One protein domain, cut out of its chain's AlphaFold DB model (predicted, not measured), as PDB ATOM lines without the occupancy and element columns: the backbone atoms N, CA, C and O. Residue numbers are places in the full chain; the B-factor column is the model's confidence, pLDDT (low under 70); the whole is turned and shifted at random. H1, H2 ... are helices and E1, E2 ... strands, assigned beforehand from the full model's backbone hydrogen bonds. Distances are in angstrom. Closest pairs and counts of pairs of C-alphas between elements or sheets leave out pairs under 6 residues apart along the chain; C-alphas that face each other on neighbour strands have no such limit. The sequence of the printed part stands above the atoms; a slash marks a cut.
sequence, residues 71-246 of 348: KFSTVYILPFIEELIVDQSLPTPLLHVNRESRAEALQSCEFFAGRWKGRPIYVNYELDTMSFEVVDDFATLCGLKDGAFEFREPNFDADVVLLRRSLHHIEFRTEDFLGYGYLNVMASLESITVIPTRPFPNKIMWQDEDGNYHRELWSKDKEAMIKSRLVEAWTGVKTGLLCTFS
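This is residues 71 to 246 of the 348 residues of an uncharacterized protein of Cadophora sp. DSE1049 (UniProt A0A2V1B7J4). A twisted wall of six strands, E2 E1 E5 E6 E7 E10, has H3 over one face at E1 and the longer H7 near the edge strand E10. A small lobe of H1, H2 and the hairpin E3 E4 makes one end of the longest axis, the hairpin E8 E9 is at the other, and residues 146 to 153 stick out. The printed part has 176 residues with seven named helices and ten named strands, in the order E1 E2 H1 H2 E3 E4 E5 H3 H4 E6 H5 H6 E7 E8 E9 H7 E10. The large sheet is mixed, the class is mixed, and the whole is compact, with a radius of gyration of the C-alphas of 17.4 A and spans of 54 by 44 by 37 A.

E1, residues 71 to 77, and E2, 81 to 86, form an antiparallel hairpin, with N 75 and O 83 within hydrogen-bond range at 2.8 A. H1, residues 92 to 96, and H2, 99 to 105, touch only at the corner, closest at the C-alphas of Leu 95 and Ser 101, 5.2 A. E3, residues 110 to 112, and E4, 121 to 123, form a hairpin, with N 110 and O 123 at 2.8 A. E5, residues 129 to 132, is parallel to E1, with N 72 and O 131 at 2.8 A. H3, residues 135 to 141, is on this sheet at a height of 5.1 A, only just over E1 with 3 C-alphas. H4, residues 158 to 166, is close to H3 but not clearly touching, the C-alphas of Leu 141 and Val 160 being closest at 7.8 A. E5, H3, H4 and E6, residues 169 to 172, form a strand-helix-strand unit, two parallel neighbour strands with helices between, with N 132 and O 171 at 2.9 A. A second unit is E6, H5, residues 176 to 179, H6, 182 to 185, and E7, 191 to 194, with N 172 and O 193 at 2.9 A; both crossovers are right-handed. E8, residues 203 to 207, and E9, 213 to 217, form a hairpin, with N 204 and O 216 at 2.8 A. H7, residues 220 to 233, only just touches H6, with 3 pairs of C-alphas within 8 A, through residues 230 to 233 alone; Leu 183 and Ala 233 have the closest C-alphas, 7.1 A. E10, residues 242 to 245, is parallel to E7, with N 194 and O 244 at 3.0 A. H3 and H7 on one face of the sheet make two layers. Every O i to N i+4 pair is within hydrogen-bond range in H2, H3, H4 and H7; H1 has 0 of 1 but 2 of 2 O i to N i+3 pairs, and H5 and H6 are too short.

E1 begins at C-alpha 71 (114.739, 73.201, 103.200) and is 18.5 A long. H7, 19.7 A, begins at C-alpha 220 (141.505, 64.438, 99.457).

The C-alphas farthest apart are those of Glu 100 and Asp 210, 55.5 A. The printed part has no cut, and the long link is H3 to H4, 16 residues. Mean pLDDT of the printed part is 74.7; 64 residues are under 70, among them 145 to 160 and 233 to 246.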
ATOM      1  N   LYS A  71     114.448  74.006 104.388       92.06
ATOM      2  CA  LYS A  71     114.739  73.201 103.200       92.06
ATOM      3  C   LYS A  71     113.919  73.674 102.007       92.06
ATOM      4  O   LYS A  71     112.700  73.824 102.111       92.06
ATOM      5  N   PHE A  72     114.604  73.849 100.890       90.12
ATOM      6  CA  PHE A  72     114.048  74.146  99.582       90.12
ATOM      7  C   PHE A  72     114.283  72.945  98.673       90.12
ATOM      8  O   PHE A  72     115.390  72.405  98.641       90.12
ATOM      9  N   SER A  73     113.242  72.533  97.957       89.88
ATOM     10  CA  SER A  73     113.318  71.469  96.962       89.88
ATOM     11  C   SER A  73     112.443  71.799  95.762       89.88
ATOM     12  O   SER A  73     111.297  72.227  95.904       89.88
ATOM     13  N   THR A  74     112.972  71.613  94.559       86.69
ATOM     14  CA  THR A  74     112.202  71.742  93.323       86.69
ATOM     15  C   THR A  74     111.450  70.448  93.069       86.69
ATOM     16  O   THR A  74     112.027  69.361  93.010       86.69
ATOM     17  N   VAL A  75     110.137  70.561  92.897       84.12
ATOM     18  CA  VAL A  75     109.287  69.460  92.465       84.12
ATOM     19  C   VAL A  75     108.919  69.665  91.007       84.12
ATOM     20  O   VAL A  75     108.398  70.703  90.604       84.12
ATOM     21  N   TYR A  76     109.168  68.627  90.219       81.12
ATOM     22  CA  TYR A  76     108.819  68.580  88.810       81.12
ATOM     23  C   TYR A  76     107.365  68.131  88.665       81.12
ATOM     24  O   TYR A  76     107.047  66.945  88.795       81.12
ATOM     25  N   ILE A  77     106.469  69.080  88.397       80.50
ATOM     26  CA  ILE A  77     105.082  68.784  88.046       80.50
ATOM     27  C   ILE A  77     105.001  68.627  86.530       80.50
ATOM     28  O   ILE A  77     105.171  69.571  85.756       80.50
ATOM     29  N   LEU A  78     104.756  67.387  86.108       79.75
ATOM     30  CA  LEU A  78     104.695  67.011  84.700       79.75
ATOM     31  C   LEU A  78     103.704  67.886  83.896       79.75
ATOM     32  O   LEU A  78     102.630  68.218  84.404       79.75
ATOM     33  N   PRO A  79     104.006  68.185  82.616       61.78
ATOM     34  CA  PRO A  79     105.188  67.722  81.889       61.78
ATOM     35  C   PRO A  79     106.416  68.652  81.975       61.78
ATOM     36  O   PRO A  79     107.487  68.190  81.609       61.78
ATOM     37  N   PHE A  80     106.313  69.897  82.470       68.56
ATOM     38  CA  PHE A  80     107.428  70.873  82.412       68.56
ATOM     39  C   PHE A  80     107.416  71.964  83.499       68.56
ATOM     40  O   PHE A  80     108.129  72.956  83.365       68.56
ATOM     41  N   ILE A  81     106.582  71.858  84.538       71.19
ATOM     42  CA  ILE A  81     106.497  72.920  85.547       71.19
ATOM     43  C   ILE A  81     107.441  72.569  86.693       71.19
ATOM     44  O   ILE A  81     107.165  71.671  87.488       71.19
ATOM     45  N   GLU A  82     108.561  73.280  86.761       76.75
ATOM     46  CA  GLU A  82     109.416  73.300  87.941       76.75
ATOM     47  C   GLU A  82     108.774  74.215  88.984       76.75
ATOM     48  O   GLU A  82     108.630  75.419  88.775       76.75
ATOM     49  N   GLU A  83     108.346  73.639  90.102       82.00
ATOM     50  CA  GLU A  83     107.873  74.415  91.239       82.00
ATOM     51  C   GLU A  83     108.863  74.241  92.380       82.00
ATOM     52  O   GLU A  83     109.027  73.145  92.914       82.00
ATOM     53  N   LEU A  84     109.500  75.337  92.790       81.62
ATOM     54  CA  LEU A  84     110.196  75.351  94.065       81.62
ATOM     55  C   LEU A  84     109.155  75.150  95.173       81.62
ATOM     56  O   LEU A  84     108.076  75.750  95.142       81.62
ATOM     57  N   ILE A  85     109.467  74.295  96.138       82.44
ATOM     58  CA  ILE A  85     108.669  74.039  97.331       82.44
ATOM     59  C   ILE A  85     109.558  74.282  98.545       82.44
ATOM     60  O   ILE A  85     110.725  73.897  98.585       82.44
ATOM     61  N   VAL A  86     108.983  74.928  99.553       81.38
ATOM     62  CA  VAL A  86     109.600  75.057 100.872       81.38
ATOM     63  C   VAL A  86     108.995  74.007 101.788       81.38
ATOM     64  O   VAL A  86     107.779  73.797 101.762       81.38
ATOM     65  N   ASP A  87     109.832  73.361 102.601       80.38
ATOM     66  CA  ASP A  87     109.394  72.365 103.575       80.38
ATOM     67  C   ASP A  87     108.218  72.893 104.414       80.38
ATOM     68  O   ASP A  87     108.329  73.836 105.201       80.38
ATOM     69  N   GLN A  88     107.052  72.277 104.222       68.62
ATOM     70  CA  GLN A  88     105.805  72.697 104.857       68.62
ATOM     71  C   GLN A  88     105.760  72.350 106.348       68.62
ATOM     72  O   GLN A  88     104.871  72.825 107.054       68.62
ATOM     73  N   SER A  89     106.700  71.530 106.834       69.50
ATOM     74  CA  SER A  89     106.815  71.193 108.254       69.50
ATOM     75  C   SER A  89     107.354  72.345 109.105       69.50
ATOM     76  O   SER A  89     107.329  72.266 110.336       69.50
ATOM     77  N   LEU A  90     107.807  73.436 108.478       69.81
ATOM     78  CA  LEU A  90     108.267  74.612 109.198       69.81
ATOM     79  C   LEU A  90     107.137  75.177 110.074       69.81
ATOM     80  O   LEU A  90     106.012  75.329 109.599       69.81
ATOM     81  N   PRO A  91     107.420  75.587 111.326       62.62
ATOM     82  CA  PRO A  91     106.428  76.166 112.240       62.62
ATOM     83  C   PRO A  91     105.923  77.559 111.811       62.62
ATOM     84  O   PRO A  91     105.191  78.218 112.548       62.62
ATOM     85  N   THR A  92     106.242  77.989 110.588       65.38
ATOM     86  CA  THR A  92     105.758  79.203 109.929       65.38
ATOM     87  C   THR A  92     104.241  79.423 110.045       65.38
ATOM     88  O   THR A  92     103.854  80.577 110.216       65.38
ATOM     89  N   PRO A  93     103.351  78.400 110.036       65.12
ATOM     90  CA  PRO A  93     101.914  78.619 110.192       65.12
ATOM     91  C   PRO A  93     101.532  79.416 111.442       65.12
ATOM     92  O   PRO A  93     100.567  80.174 111.379       65.12
ATOM     93  N   LEU A  94     102.297  79.300 112.538       69.06
ATOM     94  CA  LEU A  94     102.044  80.047 113.774       69.06
ATOM     95  C   LEU A  94     102.269  81.555 113.616       69.06
ATOM     96  O   LEU A  94     101.664  82.337 114.340       69.06
ATOM     97  N   LEU A  95     103.070  81.972 112.637       77.44
ATOM     98  CA  LEU A  95     103.387  83.378 112.377       77.44
ATOM     99  C   LEU A  95     102.395  84.040 111.416       77.44
ATOM    100  O   LEU A  95     102.451  85.244 111.203       77.44
ATOM    101  N   HIS A  96     101.469  83.272 110.837       83.56
ATOM    102  CA  HIS A  96     100.427  83.784 109.941       83.56
ATOM    103  C   HIS A  96      99.032  83.775 110.573       83.56
ATOM    104  O   HIS A  96      98.053  84.053 109.883       83.56
ATOM    105  N   VAL A  97      98.911  83.463 111.867       86.81
ATOM    106  CA  VAL A  97      97.598  83.278 112.504       86.81
ATOM    107  C   VAL A  97      96.830  84.587 112.670       86.81
ATOM    108  O   VAL A  97      95.603  84.586 112.593       86.81
ATOM    109  N   ASN A  98      97.519  85.709 112.903       88.69
ATOM    110  CA  ASN A  98      96.895  87.027 113.034       88.69
ATOM    111  C   ASN A  98      97.892  88.184 112.803       88.69
ATOM    112  O   ASN A  98      99.071  87.970 112.529       88.69
ATOM    113  N   ARG A  99      97.412  89.434 112.891       89.44
ATOM    114  CA  ARG A  99      98.234  90.643 112.691       89.44
ATOM    115  C   ARG A  99      99.328  90.813 113.753       89.44
ATOM    116  O   ARG A  99     100.425  91.217 113.396       89.44
ATOM    117  N   GLU A 100      99.059  90.469 115.011       90.81
ATOM    118  CA  GLU A 100     100.034  90.590 116.108       90.81
ATOM    119  C   GLU A 100     101.199  89.620 115.937       90.81
ATOM    120  O   GLU A 100     102.346  90.037 115.999       90.81
ATOM    121  N   SER A 101     100.912  88.352 115.629       90.56
ATOM    122  CA  SER A 101     101.940  87.338 115.374       90.56
ATOM    123  C   SER A 101     102.868  87.733 114.222       90.56
ATOM    124  O   SER A 101     104.077  87.543 114.314       90.56
ATOM    125  N   ARG A 102     102.316  88.351 113.168       91.75
ATOM    126  CA  ARG A 102     103.093  88.864 112.035       91.75
ATOM    127  C   ARG A 102     103.945  90.059 112.428       91.75
ATOM    128  O   ARG A 102     105.114  90.105 112.071       91.75
ATOM    129  N   ALA A 103     103.366  91.012 113.157       92.69
ATOM    130  CA  ALA A 103     104.088  92.187 113.632       92.69
ATOM    131  C   ALA A 103     105.243  91.803 114.568       92.69
ATOM    132  O   ALA A 103     106.314  92.388 114.465       92.69
ATOM    133  N   GLU A 104     105.051  90.805 115.435       93.25
ATOM    134  CA  GLU A 104     106.110  90.292 116.308       93.25
ATOM    135  C   GLU A 104     107.196  89.560 115.507       93.25
ATOM    136  O   GLU A 104     108.378  89.826 115.696       93.25
ATOM    137  N   ALA A 105     106.818  88.699 114.554       92.56
ATOM    138  CA  ALA A 105     107.778  87.988 113.705       92.56
ATOM    139  C   ALA A 105     108.654  88.930 112.872       92.56
ATOM    140  O   ALA A 105     109.855  88.705 112.751       92.56
ATOM    141  N   LEU A 106     108.071  90.003 112.336       92.81
ATOM    142  CA  LEU A 106     108.777  90.994 111.522       92.81
ATOM    143  C   LEU A 106     109.820  91.813 112.299       92.81
ATOM    144  O   LEU A 106     110.611  92.513 111.677       92.81
ATOM    145  N   GLN A 107     109.848  91.743 113.635       93.81
ATOM    146  CA  GLN A 107     110.897  92.396 114.428       93.81
ATOM    147  C   GLN A 107     112.243  91.666 114.338       93.81
ATOM    148  O   GLN A 107     113.281  92.293 114.522       93.81
ATOM    149  N   SER A 108     112.231  90.351 114.093       91.81
ATOM    150  CA  SER A 108     113.437  89.506 114.092       91.81
ATOM    151  C   SER A 108     113.623  88.676 112.824       91.81
ATOM    152  O   SER A 108     114.646  88.017 112.669       91.81
ATOM    153  N   CYS A 109     112.617  88.630 111.958       91.44
ATOM    154  CA  CYS A 109     112.625  87.833 110.743       91.44
ATOM    155  C   CYS A 109     112.247  88.708 109.553       91.44
ATOM    156  O   CYS A 109     111.364  89.559 109.650       91.44
ATOM    157  N   GLU A 110     112.833  88.422 108.399       90.31
ATOM    158  CA  GLU A 110     112.421  89.033 107.144       90.31
ATOM    159  C   GLU A 110     111.316  88.190 106.505       90.31
ATOM    160  O   GLU A 110     111.335  86.954 106.535       90.31
ATOM    161  N   PHE A 111     110.314  88.872 105.958       88.31
ATOM    162  CA  PHE A 111     109.244  88.234 105.210       88.31
ATOM    163  C   PHE A 111     109.719  87.932 103.796       88.31
ATOM    164  O   PHE A 111     110.210  88.814 103.099       88.31
ATOM    165  N   PHE A 112     109.522  86.693 103.371       84.25
ATOM    166  CA  PHE A 112     109.947  86.213 102.074       84.25
ATOM    167  C   PHE A 112     108.744  85.562 101.388       84.25
ATOM    168  O   PHE A 112     108.247  84.519 101.825       84.25
ATOM    169  N   ALA A 113     108.223  86.221 100.350       78.88
ATOM    170  CA  ALA A 113     107.128  85.692  99.536       78.88
ATOM    171  C   ALA A 113     107.654  84.818  98.393       78.88
ATOM    172  O   ALA A 113     107.051  83.786  98.110       78.88
ATOM    173  N   GLY A 114     108.783  85.235  97.804       72.69
ATOM    174  CA  GLY A 114     109.538  84.579  96.738       72.69
ATOM    175  C   GLY A 114     108.730  83.940  95.608       72.69
ATOM    176  O   GLY A 114     107.557  84.230  95.384       72.69
ATOM    177  N   ARG A 115     109.410  83.097  94.824       73.44
ATOM    178  CA  ARG A 115     108.876  82.471  93.602       73.44
ATOM    179  C   ARG A 115     108.657  80.965  93.764       73.44
ATOM    180  O   ARG A 115     108.962  80.192  92.863       73.44
ATOM    181  N   TRP A 116     108.158  80.531  94.918       80.50
ATOM    182  CA  TRP A 116     107.792  79.129  95.154       80.50
ATOM    183  C   TRP A 116     106.285  78.961  95.278       80.50
ATOM    184  O   TRP A 116     105.533  79.907  95.521       80.50
ATOM    185  N   LYS A 117     105.833  77.715  95.168       78.19
ATOM    186  CA  LYS A 117     104.455  77.374  95.488       78.19
ATOM    187  C   LYS A 117     104.344  77.049  96.962       78.19
ATOM    188  O   LYS A 117     104.858  76.046  97.452       78.19
ATOM    189  N   GLY A 118     103.652  77.907  97.689       78.19
ATOM    190  CA  GLY A 118     103.451  77.713  99.111       78.19
ATOM    191  C   GLY A 118     102.986  78.979  99.791       78.19
ATOM    192  O   GLY A 118     102.605  79.960  99.157       78.19
ATOM    193  N   ARG A 119     102.994  78.932 101.120       82.56
ATOM    194  CA  ARG A 119     102.799  80.134 101.923       82.56
ATOM    195  C   ARG A 119     104.117  80.912 101.955       82.56
ATOM    196  O   ARG A 119     105.176  80.278 101.870       82.56
ATOM    197  N   PRO A 120     104.062  82.244 102.105       85.69
ATOM    198  CA  PRO A 120     105.247  83.015 102.437       85.69
ATOM    199  C   PRO A 120     105.918  82.451 103.687       85.69
ATOM    200  O   PRO A 120     105.262  81.822 104.522       85.69
ATOM    201  N   ILE A 121     107.210  82.701 103.820       88.38
ATOM    202  CA  ILE A 121     107.976  82.299 104.990       88.38
ATOM    203  C   ILE A 121     108.587  83.513 105.670       88.38
ATOM    204  O   ILE A 121     108.806  84.549 105.055       88.38
ATOM    205  N   TYR A 122     108.850  83.371 106.961       90.75
ATOM    206  CA  TYR A 122     109.677  84.307 107.709       90.75
ATOM    207  C   TYR A 122     111.024  83.650 107.929       90.75
ATOM    208  O   TYR A 122     111.051  82.510 108.406       90.75
ATOM    209  N   VAL A 123     112.101  84.348 107.592       89.94
ATOM    210  CA  VAL A 123     113.473  83.860 107.739       89.94
ATOM    211  C   VAL A 123     114.222  84.787 108.680       89.94
ATOM    212  O   VAL A 123     114.266  85.994 108.459       89.94
ATOM    213  N   ASN A 124     114.815  84.230 109.729       92.50
ATOM    214  CA  ASN A 124     115.809  84.943 110.522       92.50
ATOM    215  C   ASN A 124     117.187  84.546 109.999       92.50
ATOM    216  O   ASN A 124     117.644  83.448 110.291       92.50
ATOM    217  N   TYR A 125     117.850  85.401 109.227       89.50
ATOM    218  CA  TYR A 125     119.101  85.012 108.577       89.50
ATOM    219  C   TYR A 125     120.286  84.789 109.525       89.50
ATOM    220  O   TYR A 125     121.237  84.110 109.142       89.50
ATOM    221  N   GLU A 126     120.230  85.322 110.748       90.00
ATOM    222  CA  GLU A 126     121.257  85.091 111.770       90.00
ATOM    223  C   GLU A 126     121.147  83.678 112.367       90.00
ATOM    224  O   GLU A 126     122.141  83.077 112.775       90.00
ATOM    225  N   LEU A 127     119.926  83.133 112.446       90.88
ATOM    226  CA  LEU A 127     119.649  81.857 113.113       90.88
ATOM    227  C   LEU A 127     119.320  80.718 112.148       90.88
ATOM    228  O   LEU A 127     119.678  79.569 112.416       90.88
ATOM    229  N   ASP A 128     118.608  81.009 111.065       92.31
ATOM    230  CA  ASP A 128     118.124  80.034 110.097       92.31
ATOM    231  C   ASP A 128     119.235  79.657 109.109       92.31
ATOM    232  O   ASP A 128     120.025  80.480 108.655       92.31
ATOM    233  N   THR A 129     119.284  78.378 108.747       91.31
ATOM    234  CA  THR A 129     120.147  77.874 107.673       91.31
ATOM    235  C   THR A 129     119.276  77.496 106.487       91.31
ATOM    236  O   THR A 129     118.372  76.672 106.628       91.31
ATOM    237  N   MET A 130     119.532  78.075 105.314       91.88
ATOM    238  CA  MET A 130     118.836  77.667 104.093       91.88
ATOM    239  C   MET A 130     119.514  76.433 103.511       91.88
ATOM    240  O   MET A 130     120.714  76.460 103.250       91.88
ATOM    241  N   SER A 131     118.757  75.356 103.321       92.06
ATOM    242  CA  SER A 131     119.256  74.112 102.745       92.06
ATOM    243  C   SER A 131     118.617  73.850 101.392       92.06
ATOM    244  O   SER A 131     117.394  73.861 101.277       92.06
ATOM    245  N   PHE A 132     119.445  73.589 100.390       90.75
ATOM    246  CA  PHE A 132     119.024  73.302  99.022       90.75
ATOM    247  C   PHE A 132     119.419  71.874  98.668       90.75
ATOM    248  O   PHE A 132     120.567  71.481  98.908       90.75
ATOM    249  N   GLU A 133     118.479  71.093  98.129       87.75
ATOM    250  CA  GLU A 133     118.753  69.715  97.719       87.75
ATOM    251  C   GLU A 133     119.646  69.693  96.482       87.75
ATOM    252  O   GLU A 133     120.682  69.022  96.470       87.75
ATOM    253  N   VAL A 134     119.288  70.510  95.493       86.62
ATOM    254  CA  VAL A 134     120.062  70.727  94.275       86.62
ATOM    255  C   VAL A 134     120.392  72.205  94.075       86.62
ATOM    256  O   VAL A 134     119.702  73.096  94.565       86.62
ATOM    257  N   VAL A 135     121.464  72.495  93.334       84.69
ATOM    258  CA  VAL A 135     121.874  73.876  92.999       84.69
ATOM    259  C   VAL A 135     120.765  74.629  92.282       84.69
ATOM    260  O   VAL A 135     120.556  75.820  92.491       84.69
ATOM    261  N   ASP A 136     120.042  73.894  91.455       84.50
ATOM    262  CA  ASP A 136     118.887  74.351  90.717       84.50
ATOM    263  C   ASP A 136     117.793  74.933  91.618       84.50
ATOM    264  O   ASP A 136     117.125  75.877  91.204       84.50
ATOM    265  N   ASP A 137     117.649  74.453  92.857       87.44
ATOM    266  CA  ASP A 137     116.703  75.009  93.829       87.44
ATOM    267  C   ASP A 137     117.111  76.430  94.221       87.44
ATOM    268  O   ASP A 137     116.283  77.341  94.269       87.44
ATOM    269  N   PHE A 138     118.410  76.633  94.453       86.38
ATOM    270  CA  PHE A 138     118.975  77.943  94.761       86.38
ATOM    271  C   PHE A 138     118.885  78.879  93.552       86.38
ATOM    272  O   PHE A 138     118.445  80.019  93.683       86.38
ATOM    273  N   ALA A 139     119.234  78.391  92.360       83.88
ATOM    274  CA  ALA A 139     119.107  79.159  91.125       83.88
ATOM    275  C   ALA A 139     117.651  79.590  90.880       83.88
ATOM    276  O   ALA A 139     117.400  80.746  90.545       83.88
ATOM    277  N   THR A 140     116.689  78.694  91.109       84.44
ATOM    278  CA  THR A 140     115.252  78.990  91.011       84.44
ATOM    279  C   THR A 140     114.832  80.030  92.043       84.44
ATOM    280  O   THR A 140     114.154  80.998  91.694       84.44
ATOM    281  N   LEU A 141     115.290  79.894  93.292       84.44
ATOM    282  CA  LEU A 141     115.020  80.863  94.354       84.44
ATOM    283  C   LEU A 141     115.525  82.266  93.991       84.44
ATOM    284  O   LEU A 141     114.827  83.254  94.215       84.44
ATOM    285  N   CYS A 142     116.711  82.349  93.391       81.00
ATOM    286  CA  CYS A 142     117.311  83.598  92.935       81.00
ATOM    287  C   CYS A 142     116.764  84.102  91.586       81.00
ATOM    288  O   CYS A 142     117.188  85.161  91.126       81.00
ATOM    289  N   GLY A 143     115.854  83.369  90.934       78.38
ATOM    290  CA  GLY A 143     115.321  83.724  89.616       78.38
ATOM    291  C   GLY A 143     116.348  83.633  88.478       78.38
ATOM    292  O   GLY A 143     116.233  84.363  87.500       78.38
ATOM    293  N   LEU A 144     117.359  82.768  88.606       76.94
ATOM    294  CA  LEU A 144     118.461  82.610  87.645       76.94
ATOM    295  C   LEU A 144     118.168  81.593  86.525       76.94
ATOM    296  O   LEU A 144     118.880  81.569  85.526       76.94
ATOM    297  N   LYS A 145     117.140  80.747  86.673       69.25
ATOM    298  CA  LYS A 145     116.865  79.632  85.746       69.25
ATOM    299  C   LYS A 145     116.228  80.011  84.406       69.25
ATOM    300  O   LYS A 145     116.278  79.198  83.488       69.25
ATOM    301  N   ASP A 146     115.686  81.219  84.241       63.06
ATOM    302  CA  ASP A 146     114.907  81.604  83.046       63.06
ATOM    303  C   ASP A 146     115.751  81.833  81.763       63.06
ATOM    304  O   ASP A 146     115.367  82.588  80.873       63.06
ATOM    305  N   GLY A 147     116.912  81.184  81.627       49.75
ATOM    306  CA  GLY A 147     117.693  81.141  80.383       49.75
ATOM    307  C   GLY A 147     118.367  82.456  79.975       49.75
ATOM    308  O   GLY A 147     119.102  82.483  78.991       49.75
ATOM    309  N   ALA A 148     118.191  83.536  80.735       44.12
ATOM    310  CA  ALA A 148     118.872  84.808  80.524       44.12
ATOM    311  C   ALA A 148     120.205  84.855  81.296       44.12
ATOM    312  O   ALA A 148     120.405  85.694  82.165       44.12
ATOM    313  N   PHE A 149     121.137  83.956  80.965       43.09
ATOM    314  CA  PHE A 149     122.549  84.068  81.375       43.09
ATOM    315  C   PHE A 149     123.327  85.103  80.544       43.09
ATOM    316  O   PHE A 149     124.554  85.181  80.621       43.09
ATOM    317  N   GLU A 150     122.642  85.934  79.755       45.34
ATOM    318  CA  GLU A 150     123.255  87.178  79.318       45.34
ATOM    319  C   GLU A 150     123.519  88.013  80.575       45.34
ATOM    320  O   GLU A 150     122.584  88.480  81.217       45.34
ATOM    321  N   PHE A 151     124.801  88.169  80.921       42.16
ATOM    322  CA  PHE A 151     125.384  88.988  81.996       42.16
ATOM    323  C   PHE A 151     125.022  90.492  81.914       42.16
ATOM    324  O   PHE A 151     125.826  91.368  82.228       42.16
ATOM    325  N   ARG A 152     123.819  90.849  81.470       42.50
ATOM    326  CA  ARG A 152     123.233  92.152  81.750       42.50
ATOM    327  C   ARG A 152     122.676  92.076  83.150       42.50
ATOM    328  O   ARG A 152     121.869  91.191  83.399       42.50
ATOM    329  N   GLU A 153     123.134  92.977  84.020       46.38
ATOM    330  CA  GLU A 153     122.631  93.162  85.383       46.38
ATOM    331  C   GLU A 153     121.124  92.889  85.414       46.38
ATOM    332  O   GLU A 153     120.343  93.712  84.924       46.38
ATOM    333  N   PRO A 154     120.702  91.702  85.887       47.34
ATOM    334  CA  PRO A 154     119.294  91.401  85.973       47.34
ATOM    335  C   PRO A 154     118.701  92.461  86.884       47.34
ATOM    336  O   PRO A 154     119.299  92.808  87.908       47.34
ATOM    337  N   ASN A 155     117.519  92.965  86.542       48.66
ATOM    338  CA  ASN A 155     116.665  93.591  87.538       48.66
ATOM    339  C   ASN A 155     116.295  92.492  88.536       48.66
ATOM    340  O   ASN A 155     115.253  91.848  88.413       48.66
ATOM    341  N   PHE A 156     117.215  92.208  89.456       57.59
ATOM    342  CA  PHE A 156     117.000  91.287  90.545       57.59
ATOM    343  C   PHE A 156     115.798  91.803  91.308       57.59
ATOM    344  O   PHE A 156     115.696  92.996  91.608       57.59
ATOM    345  N   ASP A 157     114.886  90.887  91.603       65.44
ATOM    346  CA  ASP A 157     113.798  91.179  92.513       65.44
ATOM    347  C   ASP A 157     114.384  91.720  93.824       65.44
ATOM    348  O   ASP A 157     115.463  91.279  94.246       65.44
ATOM    349  N   ALA A 158     113.704  92.668  94.469       69.25
ATOM    350  CA  ALA A 158     114.184  93.247  95.727       69.25
ATOM    351  C   ALA A 158     114.464  92.139  96.760       69.25
ATOM    352  O   ALA A 158     115.462  92.189  97.474       69.25
ATOM    353  N   ASP A 159     113.644  91.091  96.719       66.50
ATOM    354  CA  ASP A 159     113.746  89.850  97.480       66.50
ATOM    355  C   ASP A 159     115.071  89.091  97.248       66.50
ATOM    356  O   ASP A 159     115.678  88.585  98.193       66.50
ATOM    357  N   VAL A 160     115.579  89.045  96.012       69.06
ATOM    358  CA  VAL A 160     116.853  88.378  95.677       69.06
ATOM    359  C   VAL A 160     118.046  89.227  96.114       69.06
ATOM    360  O   VAL A 160     119.055  88.700  96.586       69.06
ATOM    361  N   VAL A 161     117.933  90.554  96.007       71.38
ATOM    362  CA  VAL A 161     118.947  91.476  96.540       71.38
ATOM    363  C   VAL A 161     119.026  91.371  98.065       71.38
ATOM    364  O   VAL A 161     120.126  91.428  98.618       71.38
ATOM    365  N   LEU A 162     117.882  91.195  98.729       70.81
ATOM    366  CA  LEU A 162     117.785  90.988 100.171       70.81
ATOM    367  C   LEU A 162     118.482  89.682 100.579       70.81
ATOM    368  O   LEU A 162     119.414  89.718 101.378       70.81
ATOM    369  N   LEU A 163     118.136  88.560  99.930       73.94
ATOM    370  CA  LEU A 163     118.822  87.272 100.110       73.94
ATOM    371  C   LEU A 163     120.343  87.418  99.974       73.94
ATOM    372  O   LEU A 163     121.101  86.937 100.808       73.94
ATOM    373  N   ARG A 164     120.808  88.131  98.946       71.88
ATOM    374  CA  ARG A 164     122.238  88.345  98.680       71.88
ATOM    375  C   ARG A 164     122.980  89.110  99.784       71.88
ATOM    376  O   ARG A 164     124.207  89.013  99.847       71.88
ATOM    377  N   ARG A 165     122.273  89.924 100.571       74.88
ATOM    378  CA  ARG A 165     122.850  90.794 101.609       74.88
ATOM    379  C   ARG A 165     122.690  90.248 103.015       74.88
ATOM    380  O   ARG A 165     123.508  90.581 103.865       74.88
ATOM    381  N   SER A 166     121.635  89.482 103.248       79.00
ATOM    382  CA  SER A 166     121.270  89.042 104.588       79.00
ATOM    383  C   SER A 166     121.679  87.602 104.843       79.00
ATOM    384  O   SER A 166     121.734  87.191 105.987       79.00
ATOM    385  N   LEU A 167     121.962  86.797 103.819       81.19
ATOM    386  CA  LEU A 167     122.134  85.369 104.026       81.19
ATOM    387  C   LEU A 167     123.540  85.042 104.550       81.19
ATOM    388  O   LEU A 167     124.525  85.213 103.836       81.19
ATOM    389  N   HIS A 168     123.606  84.541 105.790       83.19
ATOM    390  CA  HIS A 168     124.847  84.175 106.484       83.19
ATOM    391  C   HIS A 168     125.216  82.687 106.324       83.19
ATOM    392  O   HIS A 168     126.391  82.349 106.159       83.19
ATOM    393  N   HIS A 169     124.231  81.780 106.325       84.69
ATOM    394  CA  HIS A 169     124.467  80.331 106.323       84.69
ATOM    395  C   HIS A 169     123.676  79.592 105.232       84.69
ATOM    396  O   HIS A 169     122.442  79.557 105.266       84.69
ATOM    397  N   ILE A 170     124.387  78.926 104.311       86.38
ATOM    398  CA  ILE A 170     123.790  78.006 103.323       86.38
ATOM    399  C   ILE A 170     124.314  76.594 103.510       86.38
ATOM    400  O   ILE A 170     125.502  76.370 103.748       86.38
ATOM    401  N   GLU A 171     123.409  75.640 103.331       88.06
ATOM    402  CA  GLU A 171     123.696  74.226 103.204       88.06
ATOM    403  C   GLU A 171     123.333  73.733 101.792       88.06
ATOM    404  O   GLU A 171     122.170  73.762 101.395       88.06
ATOM    405  N   PHE A 172     124.307  73.230 101.037       85.38
ATOM    406  CA  PHE A 172     124.050  72.525  99.777       85.38
ATOM    407  C   PHE A 172     124.140  71.023  99.994       85.38
ATOM    408  O   PHE A 172     125.104  70.531 100.578       85.38
ATOM    409  N   ARG A 173     123.139  70.293  99.502       82.06
ATOM    410  CA  ARG A 173     123.057  68.833  99.619       82.06
ATOM    411  C   ARG A 173     123.512  68.066  98.371       82.06
ATOM    412  O   ARG A 173     123.515  66.832  98.359       82.06
ATOM    413  N   THR A 174     123.943  68.795  97.346       79.31
ATOM    414  CA  THR A 174     124.539  68.258  96.121       79.31
ATOM    415  C   THR A 174     125.957  68.790  95.915       79.31
ATOM    416  O   THR A 174     126.314  69.878  96.368       79.31
ATOM    417  N   GLU A 175     126.755  68.011  95.193       67.38
ATOM    418  CA  GLU A 175     128.109  68.355  94.756       67.38
ATOM    419  C   GLU A 175     128.117  69.246  93.511       67.38
ATOM    420  O   GLU A 175     129.114  69.918  93.245       67.38
ATOM    421  N   ASP A 176     126.998  69.307  92.783       68.75
ATOM    422  CA  ASP A 176     126.894  70.042  91.518       68.75
ATOM    423  C   ASP A 176     127.170  71.546  91.690       68.75
ATOM    424  O   ASP A 176     127.481  72.241  90.728       68.75
ATOM    425  N   PHE A 177     127.121  72.061  92.926       69.06
ATOM    426  CA  PHE A 177     127.295  73.481  93.250       69.06
ATOM    427  C   PHE A 177     128.630  74.062  92.780       69.06
ATOM    428  O   PHE A 177     128.718  75.242  92.440       69.06
ATOM    429  N   LEU A 178     129.664  73.228  92.712       64.56
ATOM    430  CA  LEU A 178     131.025  73.651  92.398       64.56
ATOM    431  C   LEU A 178     131.206  74.115  90.947       64.56
ATOM    432  O   LEU A 178     132.176  74.810  90.656       64.56
ATOM    433  N   GLY A 179     130.293  73.742  90.046       63.81
ATOM    434  CA  GLY A 179     130.409  74.044  88.619       63.81
ATOM    435  C   GLY A 179     129.842  75.396  88.185       63.81
ATOM    436  O   GLY A 179     130.181  75.863  87.105       63.81
ATOM    437  N   TYR A 180     128.985  76.041  88.982       64.31
ATOM    438  CA  TYR A 180     128.052  77.029  88.418       64.31
ATOM    439  C   TYR A 180     128.349  78.516  88.682       64.31
ATOM    440  O   TYR A 180     127.548  79.373  88.322       64.31
ATOM    441  N   GLY A 181     129.463  78.884  89.318       66.75
ATOM    442  CA  GLY A 181     129.819  80.306  89.498       66.75
ATOM    443  C   GLY A 181     128.829  81.152  90.328       66.75
ATOM    444  O   GLY A 181     129.023  82.362  90.463       66.75
ATOM    445  N   TYR A 182     127.803  80.544  90.941       68.81
ATOM    446  CA  TYR A 182     126.757  81.231  91.719       68.81
ATOM    447  C   TYR A 182     127.278  81.937  92.980       68.81
ATOM    448  O   TYR A 182     126.609  82.802  93.539       68.81
ATOM    449  N   LEU A 183     128.497  81.616  93.414       67.00
ATOM    450  CA  LEU A 183     129.137  82.205  94.594       67.00
ATOM    451  C   LEU A 183     129.374  83.706  94.480       67.00
ATOM    452  O   LEU A 183     129.316  84.417  95.481       67.00
ATOM    453  N   ASN A 184     129.566  84.209  93.260       65.75
ATOM    454  CA  ASN A 184     129.730  85.642  93.014       65.75
ATOM    455  C   ASN A 184     128.476  86.450  93.393       65.75
ATOM    456  O   ASN A 184     128.534  87.665  93.617       65.75
ATOM    457  N   VAL A 185     127.331  85.776  93.508       64.88
ATOM    458  CA  VAL A 185     126.057  86.382  93.886       64.88
ATOM    459  C   VAL A 185     125.913  86.482  95.411       64.88
ATOM    460  O   VAL A 185     124.967  87.100  95.863       64.88
ATOM    461  N   MET A 186     126.848  85.987  96.234       69.88
ATOM    462  CA  MET A 186     126.669  85.912  97.697       69.88
ATOM    463  C   MET A 186     127.765  86.660  98.465       69.88
ATOM    464  O   MET A 186     128.715  86.076  98.989       69.88
ATOM    465  N   ALA A 187     127.642  87.988  98.517       67.06
ATOM    466  CA  ALA A 187     128.649  88.853  99.133       67.06
ATOM    467  C   ALA A 187     128.633  88.823 100.675       67.06
ATOM    468  O   ALA A 187     129.672  89.074 101.283       67.06
ATOM    469  N   SER A 188     127.484  88.519 101.293       71.19
ATOM    470  CA  SER A 188     127.272  88.536 102.754       71.19
ATOM    471  C   SER A 188     127.429  87.190 103.451       71.19
ATOM    472  O   SER A 188     127.217  87.094 104.655       71.19
ATOM    473  N   LEU A 189     127.718  86.139 102.691       76.75
ATOM    474  CA  LEU A 189     127.760  84.787 103.220       76.75
ATOM    475  C   LEU A 189     128.832  84.683 104.313       76.75
ATOM    476  O   LEU A 189     129.884  85.297 104.212       76.75
ATOM    477  N   GLU A 190     128.593  83.921 105.368       80.88
ATOM    478  CA  GLU A 190     129.600  83.687 106.412       80.88
ATOM    479  C   GLU A 190     130.100  82.249 106.362       80.88
ATOM    480  O   GLU A 190     131.287  81.979 106.539       80.88
ATOM    481  N   SER A 191     129.212  81.302 106.053       81.12
ATOM    482  CA  SER A 191     129.582  79.897 105.928       81.12
ATOM    483  C   SER A 191     128.809  79.183 104.830       81.12
ATOM    484  O   SER A 191     127.600  79.387 104.676       81.12
ATOM    485  N   ILE A 192     129.481  78.235 104.182       82.12
ATOM    486  CA  ILE A 192     128.862  77.258 103.289       82.12
ATOM    487  C   ILE A 192     129.129  75.876 103.855       82.12
ATOM    488  O   ILE A 192     130.277  75.457 103.992       82.12
ATOM    489  N   THR A 193     128.062  75.143 104.125       83.88
ATOM    490  CA  THR A 193     128.157  73.719 104.431       83.88
ATOM    491  C   THR A 193     127.779  72.933 103.183       83.88
ATOM    492  O   THR A 193     126.702  73.135 102.627       83.88
ATOM    493  N   VAL A 194     128.647  72.033 102.735       80.62
ATOM    494  CA  VAL A 194     128.321  71.089 101.660       80.62
ATOM    495  C   VAL A 194     128.138  69.716 102.294       80.62
ATOM    496  O   VAL A 194     129.084  69.129 102.826       80.62
ATOM    497  N   ILE A 195     126.904  69.217 102.276       80.25
ATOM    498  CA  ILE A 195     126.541  67.902 102.803       80.25
ATOM    499  C   ILE A 195     126.273  66.972 101.623       80.25
ATOM    500  O   ILE A 195     125.169  66.980 101.088       80.25
ATOM    501  N   PRO A 196     127.232  66.140 101.207       71.75
ATOM    502  CA  PRO A 196     126.993  65.199 100.123       71.75
ATOM    503  C   PRO A 196     125.865  64.228 100.524       71.75
ATOM    504  O   PRO A 196     125.953  63.521 101.530       71.75
ATOM    505  N   THR A 197     124.761  64.224  99.771       67.75
ATOM    506  CA  THR A 197     123.600  63.340 100.018       67.75
ATOM    507  C   THR A 197     123.863  61.884  99.671       67.75
ATOM    508  O   THR A 197     123.165  60.992 100.153       67.75
ATOM    509  N   ARG A 198     124.874  61.630  98.845       65.56
ATOM    510  CA  ARG A 198     125.393  60.299  98.549       65.56
ATOM    511  C   ARG A 198     126.823  60.239  99.083       65.56
ATOM    512  O   ARG A 198     127.483  61.275  99.083       65.56
ATOM    513  N   PRO A 199     127.327  59.075  99.536       61.47
ATOM    514  CA  PRO A 199     128.771  58.924  99.685       61.47
ATOM    515  C   PRO A 199     129.392  59.388  98.372       61.47
ATOM    516  O   PRO A 199     128.883  58.968  97.325       61.47
ATOM    517  N   PHE A 200     130.382  60.294  98.453       55.53
ATOM    518  CA  PHE A 200     130.955  60.966  97.287       55.53
ATOM    519  C   PHE A 200     131.007  59.973  96.137       55.53
ATOM    520  O   PHE A 200     131.610  58.899  96.313       55.53
ATOM    521  N   PRO A 201     130.323  60.243  95.006       55.41
ATOM    522  CA  PRO A 201     130.476  59.393  93.860       55.41
ATOM    523  C   PRO A 201     131.975  59.296  93.676       55.41
ATOM    524  O   PRO A 201     132.693  60.298  93.715       55.41
ATOM    525  N   ASN A 202     132.465  58.071  93.501       61.22
ATOM    526  CA  ASN A 202     133.887  57.879  93.293       61.22
ATOM    527  C   ASN A 202     134.389  58.772  92.158       61.22
ATOM    528  O   ASN A 202     135.589  58.914  92.091       61.22
ATOM    529  N   LYS A 203     133.513  59.358  91.314       65.50
ATOM    530  CA  LYS A 203     133.810  60.298  90.240       65.50
ATOM    531  C   LYS A 203     133.082  61.647  90.395       65.50
ATOM    532  O   LYS A 203     131.856  61.653  90.424       65.50
ATOM    533  N   ILE A 204     133.821  62.754  90.358       68.56
ATOM    534  CA  ILE A 204     133.323  64.132  90.214       68.56
ATOM    535  C   ILE A 204     133.323  64.582  88.759       68.56
ATOM    536  O   ILE A 204     134.157  64.124  87.973       68.56
ATOM    537  N   MET A 205     132.414  65.501  88.419       65.19
ATOM    538  CA  MET A 205     132.458  66.251  87.164       65.19
ATOM    539  C   MET A 205     132.784  67.719  87.432       65.19
ATOM    540  O   MET A 205     132.239  68.309  88.359       65.19
ATOM    541  N   TRP A 206     133.665  68.309  86.631       69.81
ATOM    542  CA  TRP A 206     133.992  69.733  86.718       69.81
ATOM    543  C   TRP A 206     134.271  70.304  85.331       69.81
ATOM    544  O   TRP A 206     134.656  69.561  84.431       69.81
ATOM    545  N   GLN A 207     134.052  71.605  85.156       68.06
ATOM    546  CA  GLN A 207     134.321  72.315  83.907       68.06
ATOM    547  C   GLN A 207     135.626  73.114  84.045       68.06
ATOM    548  O   GLN A 207     135.830  73.770  85.070       68.06
ATOM    549  N   ASP A 208     136.539  73.003  83.079       72.88
ATOM    550  CA  ASP A 208     137.759  73.821  83.045       72.88
ATOM    551  C   ASP A 208     137.500  75.238  82.502       72.88
ATOM    552  O   ASP A 208     136.379  75.588  82.133       72.88
ATOM    553  N   GLU A 209     138.542  76.075  82.496       68.25
ATOM    554  CA  GLU A 209     138.471  77.466  82.018       68.25
ATOM    555  C   GLU A 209     138.114  77.566  80.526       68.25
ATOM    556  O   GLU A 209     137.546  78.569  80.097       68.25
ATOM    557  N   ASP A 210     138.382  76.509  79.757       75.25
ATOM    558  CA  ASP A 210     138.068  76.403  78.333       75.25
ATOM    559  C   ASP A 210     136.646  75.859  78.086       75.25
ATOM    560  O   ASP A 210     136.214  75.710  76.941       75.25
ATOM    561  N   GLY A 211     135.895  75.559  79.150       74.44
ATOM    562  CA  GLY A 211     134.532  75.051  79.070       74.44
ATOM    563  C   GLY A 211     134.422  73.532  78.891       74.44
ATOM    564  O   GLY A 211     133.311  73.035  78.686       74.44
ATOM    565  N   ASN A 212     135.513  72.768  78.987       70.94
ATOM    566  CA  ASN A 212     135.487  71.312  78.843       70.94
ATOM    567  C   ASN A 212     135.090  70.621  80.149       70.94
ATOM    568  O   ASN A 212     135.590  70.956  81.222       70.94
ATOM    569  N   TYR A 213     134.241  69.597  80.049       76.00
ATOM    570  CA  TYR A 213     133.839  68.777  81.191       76.00
ATOM    571  C   TYR A 213     134.814  67.619  81.424       76.00
ATOM    572  O   TYR A 213     135.011  66.762  80.564       76.00
ATOM    573  N   HIS A 214     135.359  67.549  82.633       72.88
ATOM    574  CA  HIS A 214     136.242  66.489  83.106       72.88
ATOM    575  C   HIS A 214     135.503  65.574  84.071       72.88
ATOM    576  O   HIS A 214     134.685  66.037  84.862       72.88
ATOM    577  N   ARG A 215     135.808  64.271  84.035       77.00
ATOM    578  CA  ARG A 215     135.300  63.278  84.991       77.00
ATOM    579  C   ARG A 215     136.474  62.578  85.672       77.00
ATOM    580  O   ARG A 215     137.188  61.815  85.030       77.00
ATOM    581  N   GLU A 216     136.643  62.779  86.973       76.12
ATOM    582  CA  GLU A 216     137.809  62.294  87.731       76.12
ATOM    583  C   GLU A 216     137.410  61.652  89.048       76.12
ATOM    584  O   GLU A 216     136.341  61.951  89.562       76.12
ATOM    585  N   LEU A 217     138.267  60.791  89.614       78.50
ATOM    586  CA  LEU A 217     137.963  60.167  90.895       78.50
ATOM    587  C   LEU A 217     138.069  61.160  92.072       78.50
ATOM    588  O   LEU A 217     138.997  61.968  92.102       78.50
ATOM    589  N   TRP A 218     137.171  61.073  93.061       76.00
ATOM    590  CA  TRP A 218     137.268  61.876  94.286       76.00
ATOM    591  C   TRP A 218     138.540  61.525  95.069       76.00
ATOM    592  O   TRP A 218     138.850  60.353  95.296       76.00
ATOM    593  N   SER A 219     139.271  62.545  95.514       80.50
ATOM    594  CA  SER A 219     140.453  62.402  96.365       80.50
ATOM    595  C   SER A 219     140.531  63.555  97.367       80.50
ATOM    596  O   SER A 219     139.966  64.624  97.141       80.50
ATOM    597  N   LYS A 220     141.266  63.365  98.472       76.62
ATOM    598  CA  LYS A 220     141.505  64.438  99.457       76.62
ATOM    599  C   LYS A 220     142.186  65.660  98.835       76.62
ATOM    600  O   LYS A 220     141.889  66.786  99.222       76.62
ATOM    601  N   ASP A 221     143.056  65.440  97.852       78.19
ATOM    602  CA  ASP A 221     143.730  66.523  97.133       78.19
ATOM    603  C   ASP A 221     142.733  67.328  96.290       78.19
ATOM    604  O   ASP A 221     142.816  68.554  96.236       78.19
ATOM    605  N   LYS A 222     141.739  66.663  95.684       74.31
ATOM    606  CA  LYS A 222     140.663  67.339  94.944       74.31
ATOM    607  C   LYS A 222     139.711  68.079  95.874       74.31
ATOM    608  O   LYS A 222     139.343  69.202  95.552       74.31
ATOM    609  N   GLU A 223     139.381  67.526  97.039       74.94
ATOM    610  CA  GLU A 223     138.623  68.249  98.069       74.94
ATOM    611  C   GLU A 223     139.350  69.539  98.489       74.94
ATOM    612  O   GLU A 223     138.742  70.607  98.546       74.94
ATOM    613  N   ALA A 224     140.663  69.464  98.734       77.56
ATOM    614  CA  ALA A 224     141.482  70.629  99.064       77.56
ATOM    615  C   ALA A 224     141.542  71.645  97.910       77.56
ATOM    616  O   ALA A 224     141.395  72.844  98.140       77.56
ATOM    617  N   MET A 225     141.693  71.174  96.667       79.38
ATOM    618  CA  MET A 225     141.665  72.014  95.466       79.38
ATOM    619  C   MET A 225     140.316  72.727  95.305       79.38
ATOM    620  O   MET A 225     140.282  73.927  95.052       79.38
ATOM    621  N   ILE A 226     139.205  72.009  95.478       72.44
ATOM    622  CA  ILE A 226     137.846  72.554  95.421       72.44
ATOM    623  C   ILE A 226     137.655  73.611  96.508       72.44
ATOM    624  O   ILE A 226     137.193  74.707  96.210       72.44
ATOM    625  N   LYS A 227     138.052  73.317  97.753       75.75
ATOM    626  CA  LYS A 227     138.040  74.291  98.854       75.75
ATOM    627  C   LYS A 227     138.836  75.544  98.499       75.75
ATOM    628  O   LYS A 227     138.334  76.642  98.712       75.75
ATOM    629  N   SER A 228     140.034  75.389  97.930       76.69
ATOM    630  CA  SER A 228     140.860  76.521  97.483       76.69
ATOM    631  C   SER A 228     140.140  77.343  96.421       76.69
ATOM    632  O   SER A 228     140.000  78.549  96.582       76.69
ATOM    633  N   ARG A 229     139.588  76.696  95.386       72.06
ATOM    634  CA  ARG A 229     138.844  77.372  94.316       72.06
ATOM    635  C   ARG A 229     137.594  78.082  94.821       72.06
ATOM    636  O   ARG A 229     137.313  79.182  94.370       72.06
ATOM    637  N   LEU A 230     136.861  77.491  95.764       70.12
ATOM    638  CA  LEU A 230     135.723  78.142  96.417       70.12
ATOM    639  C   LEU A 230     136.159  79.418  97.142       70.12
ATOM    640  O   LEU A 230     135.507  80.450  97.010       70.12
ATOM    641  N   VAL A 231     137.274  79.359  97.873       72.38
ATOM    642  CA  VAL A 231     137.845  80.514  98.579       72.38
ATOM    643  C   VAL A 231     138.368  81.573  97.601       72.38
ATOM    644  O   VAL A 231     138.205  82.764  97.851       72.38
ATOM    645  N   GLU A 232     138.973  81.164  96.485       71.62
ATOM    646  CA  GLU A 232     139.493  82.059  95.444       71.62
ATOM    647  C   GLU A 232     138.378  82.743  94.645       71.62
ATOM    648  O   GLU A 232     138.436  83.955  94.432       71.62
ATOM    649  N   ALA A 233     137.360  81.984  94.234       66.00
ATOM    650  CA  ALA A 233     136.192  82.489  93.518       66.00
ATOM    651  C   ALA A 233     135.320  83.381  94.409       66.00
ATOM    652  O   ALA A 233     134.575  84.220  93.908       66.00
ATOM    653  N   TRP A 234     135.404  83.226  95.733       65.75
ATOM    654  CA  TRP A 234     134.639  84.062  96.630       65.75
ATOM    655  C   TRP A 234     135.228  85.471  96.742       65.75
ATOM    656  O   TRP A 234     136.295  85.716  97.309       65.75
ATOM    657  N   THR A 235     134.475  86.431  96.215       61.28
ATOM    658  CA  THR A 235     134.800  87.862  96.236       61.28
ATOM    659  C   THR A 235     134.309  88.586  97.498       61.28
ATOM    660  O   THR A 235     134.507  89.795  97.617       61.28
ATOM    661  N   GLY A 236     133.684  87.866  98.440       61.22
ATOM    662  CA  GLY A 236     133.189  88.394  99.715       61.22
ATOM    663  C   GLY A 236     134.290  88.681 100.744       61.22
ATOM    664  O   GLY A 236     135.486  88.685 100.441       61.22
ATOM    665  N   VAL A 237     133.891  88.940 101.994       54.84
ATOM    666  CA  VAL A 237     134.833  89.214 103.092       54.84
ATOM    667  C   VAL A 237     135.642  87.945 103.399       54.84
ATOM    668  O   VAL A 237     135.194  87.041 104.099       54.84
ATOM    669  N   LYS A 238     136.869  87.883 102.868       51.03
ATOM    670  CA  LYS A 238     137.740  86.689 102.863       51.03
ATOM    671  C   LYS A 238     138.114  86.134 104.242       51.03
ATOM    672  O   LYS A 238     138.670  85.044 104.322       51.03
ATOM    673  N   THR A 239     137.852  86.855 105.327       45.38
ATOM    674  CA  THR A 239     138.319  86.490 106.673       45.38
ATOM    675  C   THR A 239     137.436  85.471 107.397       45.38
ATOM    676  O   THR A 239     137.738  85.159 108.545       45.38
ATOM    677  N   GLY A 240     136.371  84.952 106.769       53.34
ATOM    678  CA  GLY A 240     135.357  84.169 107.485       53.34
ATOM    679  C   GLY A 240     134.834  82.884 106.844       53.34
ATOM    680  O   GLY A 240     134.119  82.184 107.556       53.34
ATOM    681  N   LEU A 241     135.154  82.529 105.581       56.88
ATOM    682  CA  LEU A 241     134.484  81.366 104.961       56.88
ATOM    683  C   LEU A 241     134.846  80.096 105.705       56.88
ATOM    684  O   LEU A 241     135.966  79.589 105.594       56.88
ATOM    685  N   LEU A 242     133.861  79.520 106.373       64.50
ATOM    686  CA  LEU A 242     133.958  78.142 106.794       64.50
ATOM    687  C   LEU A 242     133.293  77.274 105.727       64.50
ATOM    688  O   LEU A 242     132.070  77.269 105.601       64.50
ATOM    689  N   CYS A 243     134.116  76.562 104.954       66.38
ATOM    690  CA  CYS A 243     133.661  75.515 104.046       66.38
ATOM    691  C   CYS A 243     133.862  74.150 104.711       66.38
ATOM    692  O   CYS A 243     134.990  73.656 104.831       66.38
ATOM    693  N   THR A 244     132.769  73.549 105.174       66.75
ATOM    694  CA  THR A 244     132.782  72.210 105.770       66.75
ATOM    695  C   THR A 244     132.208  71.190 104.796       66.75
ATOM    696  O   THR A 244     131.179  71.414 104.163       66.75
ATOM    697  N   PHE A 245     132.884  70.045 104.709       64.12
ATOM    698  CA  PHE A 245     132.355  68.842 104.078       64.12
ATOM    699  C   PHE A 245     132.129  67.835 105.193       64.12
ATOM    700  O   PHE A 245     133.072  67.427 105.876       64.12
ATOM    701  N   SER A 246     130.874  67.481 105.432       60.59
ATOM    702  CA  SER A 246     130.524  66.467 106.420       60.59
ATOM    703  C   SER A 246     130.349  65.128 105.715       60.59
ATOM    704  O   SER A 246     129.361  64.928 105.014       60.59
TER     705      SER A 246